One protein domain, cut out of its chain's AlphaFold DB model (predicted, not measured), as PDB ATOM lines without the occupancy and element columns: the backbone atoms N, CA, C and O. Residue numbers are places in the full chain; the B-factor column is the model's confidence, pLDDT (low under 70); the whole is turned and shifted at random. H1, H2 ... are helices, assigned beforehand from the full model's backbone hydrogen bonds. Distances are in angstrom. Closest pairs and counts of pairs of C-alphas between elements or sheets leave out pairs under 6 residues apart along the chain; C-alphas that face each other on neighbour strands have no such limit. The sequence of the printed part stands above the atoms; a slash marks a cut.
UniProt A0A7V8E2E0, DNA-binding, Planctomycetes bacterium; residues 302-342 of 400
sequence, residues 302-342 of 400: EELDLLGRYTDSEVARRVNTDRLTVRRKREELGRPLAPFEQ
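Overview. This is residues 302 to 342 of the 400 residues of the protein "DNA-binding" of Planctomycetes bacterium (UniProt A0A7V8E2E0). Three short helices, their centres at the corners of a triangle, make a small rounded body. H3 is the longest, H2 packs steeply across the first part of it, and the short H1 lies over the two with looser contacts; after H3 a stretch with no named helix, residues 333 to 342, folds back past the link between H1 and H2. The printed part has 41 residues, with three named helices in the order H1, H2, H3 along the chain and no named strand, and its class is all helix, with 22 residues in the helices. It is compact, with a radius of gyration of the C-alphas of 8.7 A, and the C-alphas span 23 by 19 by 19 A.

Along the chain. The longest helix, H3, holds residues 323 to 332 and measures 14.2 A from its first C-alpha to its last. It begins at C-alpha 323 at (-48.268, -3.487, -5.471) and ends at C-alpha 332 at (-35.258, 0.801, -1.722). H2 holds residues 312 to 318 and measures 10.0 A. H1 holds residues 302 to 306, measures 6.8 A, and begins at C-alpha 302 at (-46.971, 4.710, 9.581). Residues 339 to 341 form a helical run too short to bear a name.

Arrangement. H3 and H2 touch, with 9 pairs of C-alphas within 8 A. Their closest C-alphas are those of Arg 323 and Ala 316, 5.1 A apart, and their centres are 10.6 A apart. Their lines stand at a steep tilt of 66 degrees, and they run opposite ways. H1 is near H3: no pair of their C-alphas is within 8 A, but 6 pairs are within 10 A. H1 and H2 are close but not clearly touching, with 2 pairs of C-alphas within 8 A; the closest are those of Leu 306 and Val 315, 6.2 A apart, and the centres are 10.9 A apart. In H1, H2 and H3 every O i to N i+4 pair is within hydrogen-bond range.

Size, cuts and confidence. The two C-alphas farthest apart are those of Asn 320 and Gln 342, 23.4 A, and from the first printed C-alpha to the last, Glu 302 to Gln 342, it is 22.4 A. The printed part runs from 302 to 342 without a cut, within a full chain of 400 residues. The link from H1 to H2, 5 residues, and the link from H2 to H3, 4 residues, are tight. The mean pLDDT of the printed part is 73.7; the model's confidence is under 70 at residue 308, residue 310 and residues 336 to 342.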
ATOM      1  N   GLU A 302     -46.028   5.818   9.383       75.50
ATOM      2  CA  GLU A 302     -46.971   4.710   9.581       75.50
ATOM      3  C   GLU A 302     -47.022   3.759   8.376       75.50
ATOM      4  O   GLU A 302     -47.094   2.543   8.531       75.50
ATOM      5  N   GLU A 303     -46.946   4.291   7.156       81.31
ATOM      6  CA  GLU A 303     -46.964   3.482   5.934       81.31
ATOM      7  C   GLU A 303     -45.645   2.744   5.707       81.31
ATOM      8  O   GLU A 303     -45.641   1.643   5.151       81.31
ATOM      9  N   LEU A 304     -44.526   3.331   6.145       84.00
ATOM     10  CA  LEU A 304     -43.219   2.679   6.128       84.00
ATOM     11  C   LEU A 304     -43.156   1.505   7.112       84.00
ATOM     12  O   LEU A 304     -42.536   0.489   6.792       84.00
ATOM     13  N   ASP A 305     -43.845   1.596   8.250       81.12
ATOM     14  CA  ASP A 305     -43.940   0.515   9.241       81.12
ATOM     15  C   ASP A 305     -44.756  -0.691   8.757       81.12
ATOM     16  O   ASP A 305     -44.583  -1.814   9.241       81.12
ATOM     17  N   LEU A 306     -45.625  -0.498   7.760       78.00
ATOM     18  CA  LEU A 306     -46.342  -1.601   7.121       78.00
ATOM     19  C   LEU A 306     -45.421  -2.439   6.215       78.00
ATOM     20  O   LEU A 306     -45.662  -3.641   6.046       78.00
ATOM     21  N   LEU A 307     -44.370  -1.831   5.647       76.75
ATOM     22  CA  LEU A 307     -43.427  -2.487   4.737       76.75
ATOM     23  C   LEU A 307     -42.565  -3.507   5.493       76.75
ATOM     24  O   LEU A 307     -41.780  -3.162   6.374       76.75
ATOM     25  N   GLY A 308     -42.697  -4.781   5.123       66.44
ATOM     26  CA  GLY A 308     -42.001  -5.900   5.770       66.44
ATOM     27  C   GLY A 308     -42.749  -6.517   6.956       66.44
ATOM     28  O   GLY A 308     -42.380  -7.600   7.401       66.44
ATOM     29  N   ARG A 309     -43.845  -5.906   7.428       70.81
ATOM     30  CA  ARG A 309     -44.775  -6.538   8.384       70.81
ATOM     31  C   ARG A 309     -45.902  -7.290   7.675       70.81
ATOM     32  O   ARG A 309     -46.322  -8.349   8.132       70.81
ATOM     33  N   TYR A 310     -46.372  -6.755   6.550       67.12
ATOM     34  CA  TYR A 310     -47.451  -7.327   5.746       67.12
ATOM     35  C   TYR A 310     -47.008  -7.566   4.304       67.12
ATOM     36  O   TYR A 310     -46.033  -6.972   3.843       67.12
ATOM     37  N   THR A 311     -47.723  -8.436   3.586       76.12
ATOM     38  CA  THR A 311     -47.403  -8.721   2.176       76.12
ATOM     39  C   THR A 311     -47.492  -7.455   1.329       76.12
ATOM     40  O   THR A 311     -48.337  -6.591   1.592       76.12
ATOM     41  N   ASP A 312     -46.702  -7.363   0.255       78.44
ATOM     42  CA  ASP A 312     -46.736  -6.190  -0.636       78.44
ATOM     43  C   ASP A 312     -48.165  -5.925  -1.167       78.44
ATOM     44  O   ASP A 312     -48.561  -4.784  -1.399       78.44
ATOM     45  N   SER A 313     -48.974  -6.983  -1.311       74.19
ATOM     46  CA  SER A 313     -50.379  -6.910  -1.742       74.19
ATOM     47  C   SER A 313     -51.337  -6.401  -0.656       74.19
ATOM     48  O   SER A 313     -52.368  -5.803  -0.962       74.19
ATOM     49  N   GLU A 314     -51.055  -6.666   0.617       74.81
ATOM     50  CA  GLU A 314     -51.836  -6.148   1.745       74.81
ATOM     51  C   GLU A 314     -51.499  -4.697   2.039       74.81
ATOM     52  O   GLU A 314     -52.411  -3.899   2.243       74.81
ATOM     53  N   VAL A 315     -50.214  -4.338   2.011       79.69
ATOM     54  CA  VAL A 315     -49.798  -2.939   2.144       79.69
ATOM     55  C   VAL A 315     -50.376  -2.118   0.993       79.69
ATOM     56  O   VAL A 315     -50.946  -1.061   1.238       79.69
ATOM     57  N   ALA A 316     -50.355  -2.639  -0.239       80.31
ATOM     58  CA  ALA A 316     -50.979  -1.989  -1.393       80.31
ATOM     59  C   ALA A 316     -52.469  -1.684  -1.171       80.31
ATOM     60  O   ALA A 316     -52.924  -0.582  -1.468       80.31
ATOM     61  N   ARG A 317     -53.216  -2.631  -0.586       74.25
ATOM     62  CA  ARG A 317     -54.634  -2.436  -0.246       74.25
ATOM     63  C   ARG A 317     -54.839  -1.418   0.873       74.25
ATOM     64  O   ARG A 317     -55.735  -0.594   0.761       74.25
ATOM     65  N   ARG A 318     -54.028  -1.466   1.935       77.00
ATOM     66  CA  ARG A 318     -54.154  -0.547   3.083       77.00
ATOM     67  C   ARG A 318     -53.797   0.892   2.729       77.00
ATOM     68  O   ARG A 318     -54.435   1.816   3.205       77.00
ATOM     69  N   VAL A 319     -52.795   1.055   1.877       78.25
ATOM     70  CA  VAL A 319     -52.208   2.348   1.505       78.25
ATOM     71  C   VAL A 319     -52.803   2.875   0.181       78.25
ATOM     72  O   VAL A 319     -52.368   3.895  -0.349       78.25
ATOM     73  N   ASN A 320     -53.813   2.172  -0.359       75.12
ATOM     74  CA  ASN A 320     -54.495   2.449  -1.626       75.12
ATOM     75  C   ASN A 320     -53.522   2.792  -2.772       75.12
ATOM     76  O   ASN A 320     -53.585   3.850  -3.398       75.12
ATOM     77  N   THR A 321     -52.562   1.902  -3.007       80.06
ATOM     78  CA  THR A 321     -51.498   2.079  -4.002       80.06
ATOM     79  C   THR A 321     -51.273   0.790  -4.791       80.06
ATOM     80  O   THR A 321     -51.765  -0.277  -4.437       80.06
ATOM     81  N   ASP A 322     -50.498   0.871  -5.872       77.94
ATOM     82  CA  ASP A 322     -50.108  -0.302  -6.653       77.94
ATOM     83  C   ASP A 322     -49.052  -1.165  -5.936       77.94
ATOM     84  O   ASP A 322     -48.103  -0.651  -5.331       77.94
ATOM     85  N   ARG A 323     -49.174  -2.492  -6.073       82.44
ATOM     86  CA  ARG A 323     -48.268  -3.487  -5.471       82.44
ATOM     87  C   ARG A 323     -46.808  -3.285  -5.875       82.44
ATOM     88  O   ARG A 323     -45.916  -3.494  -5.058       82.44
ATOM     89  N   LEU A 324     -46.536  -2.880  -7.118       78.25
ATOM     90  CA  LEU A 324     -45.164  -2.660  -7.583       78.25
ATOM     91  C   LEU A 324     -44.547  -1.409  -6.954       78.25
ATOM     92  O   LEU A 324     -43.334  -1.362  -6.759       78.25
ATOM     93  N   THR A 325     -45.363  -0.411  -6.612       81.12
ATOM     94  CA  THR A 325     -44.913   0.791  -5.896       81.12
ATOM     95  C   THR A 325     -44.506   0.458  -4.461       81.12
ATOM     96  O   THR A 325     -43.452   0.908  -4.018       81.12
ATOM     97  N   VAL A 326     -45.282  -0.386  -3.774       81.81
ATOM     98  CA  VAL A 326     -44.945  -0.921  -2.442       81.81
ATOM     99  C   VAL A 326     -43.656  -1.740  -2.491       81.81
ATOM    100  O   VAL A 326     -42.723  -1.461  -1.742       81.81
ATOM    101  N   ARG A 327     -43.571  -2.690  -3.432       79.81
ATOM    102  CA  ARG A 327     -42.395  -3.547  -3.619       79.81
ATOM    103  C   ARG A 327     -41.125  -2.729  -3.837       79.81
ATOM    104  O   ARG A 327     -40.114  -2.991  -3.194       79.81
ATOM    105  N   ARG A 328     -41.182  -1.736  -4.730       82.25
ATOM    106  CA  ARG A 328     -40.043  -0.861  -5.031       82.25
ATOM    107  C   ARG A 328     -39.603  -0.093  -3.789       82.25
ATOM    108  O   ARG A 328     -38.411  -0.037  -3.527       82.25
ATOM    109  N   LYS A 329     -40.548   0.450  -3.007       83.56
ATOM    110  CA  LYS A 329     -40.204   1.184  -1.782       83.56
ATOM    111  C   LYS A 329     -39.615   0.273  -0.704       83.56
ATOM    112  O   LYS A 329     -38.673   0.665  -0.027       83.56
ATOM    113  N   ARG A 330     -40.127  -0.953  -0.568       85.38
ATOM    114  CA  ARG A 330     -39.556  -1.974   0.320       85.38
ATOM    115  C   ARG A 330     -38.110  -2.306  -0.067       85.38
ATOM    116  O   ARG A 330     -37.250  -2.332   0.808       85.38
ATOM    117  N   GLU A 331     -37.857  -2.558  -1.354       79.38
ATOM    118  CA  GLU A 331     -36.519  -2.856  -1.890       79.38
ATOM    119  C   GLU A 331     -35.557  -1.673  -1.700       79.38
ATOM    120  O   GLU A 331     -34.431  -1.880  -1.262       79.38
ATOM    121  N   GLU A 332     -36.019  -0.441  -1.940       82.50
ATOM    122  CA  GLU A 332     -35.258   0.801  -1.722       82.50
ATOM    123  C   GLU A 332     -34.829   0.980  -0.257       82.50
ATOM    124  O   GLU A 332     -33.711   1.404   0.011       82.50
ATOM    125  N   LEU A 333     -35.693   0.618   0.696       81.38
ATOM    126  CA  LEU A 333     -35.402   0.695   2.132       81.38
ATOM    127  C   LEU A 333     -34.690  -0.550   2.680       81.38
ATOM    128  O   LEU A 333     -34.546  -0.679   3.894       81.38
ATOM    129  N   GLY A 334     -34.307  -1.498   1.816       75.75
ATOM    130  CA  GLY A 334     -33.660  -2.747   2.223       75.75
ATOM    131  C   GLY A 334     -34.512  -3.615   3.155       75.75
ATOM    132  O   GLY A 334     -33.981  -4.483   3.848       75.75
ATOM    133  N   ARG A 335     -35.835  -3.397   3.207       77.50
ATOM    134  CA  ARG A 335     -36.706  -4.110   4.145       77.50
ATOM    135  C   ARG A 335     -36.985  -5.532   3.646       77.50
ATOM    136  O   ARG A 335     -37.306  -5.723   2.464       77.50
ATOM    137  N   PRO A 336     -36.895  -6.550   4.517       60.03
ATOM    138  CA  PRO A 336     -37.249  -7.914   4.150       60.03
ATOM    139  C   PRO A 336     -38.713  -7.985   3.692       60.03
ATOM    140  O   PRO A 336     -39.555  -7.197   4.125       60.03
ATOM    141  N   LEU A 337     -39.024  -8.912   2.782       58.16
ATOM    142  CA  LEU A 337     -40.417  -9.292   2.525       58.16
ATOM    143  C   LEU A 337     -41.049  -9.725   3.852       58.16
ATOM    144  O   LEU A 337     -40.357 -10.286   4.703       58.16
ATOM    145  N   ALA A 338     -42.353  -9.491   4.021       57.12
ATOM    146  CA  ALA A 338     -43.033  -9.974   5.215       57.12
ATOM    147  C   ALA A 338     -42.793 -11.476   5.385       57.12
ATOM    148  O   ALA A 338     -42.739 -12.175   4.365       57.12
ATOM    149  N   PRO A 339     -42.669 -11.981   6.630       49.84
ATOM    150  CA  PRO A 339     -42.255 -13.355   6.894       49.84
ATOM    151  C   PRO A 339     -42.966 -14.356   5.975       49.84
ATOM    152  O   PRO A 339     -42.318 -15.193   5.356       49.84
ATOM    153  N   PHE A 340     -44.274 -14.175   5.746       46.12
ATOM    154  CA  PHE A 340     -45.098 -14.991   4.847       46.12
ATOM    155  C   PHE A 340     -44.541 -15.241   3.425       46.12
ATOM    156  O   PHE A 340     -44.740 -16.330   2.882       46.12
ATOM    157  N   GLU A 341     -43.801 -14.299   2.841       45.84
ATOM    158  CA  GLU A 341     -43.293 -14.363   1.462       45.84
ATOM    159  C   GLU A 341     -41.810 -14.773   1.349       45.84
ATOM    160  O   GLU A 341     -41.358 -15.091   0.251       45.84
ATOM    161  N   GLN A 342     -41.051 -14.853   2.451       46.34
ATOM    162  CA  GLN A 342     -39.606 -15.161   2.415       46.34
ATOM    163  C   GLN A 342     -39.242 -16.651   2.316       46.34
ATOM    164  O   GLN A 342     -38.075 -17.002   2.430       46.34
TER     165      GLN A 342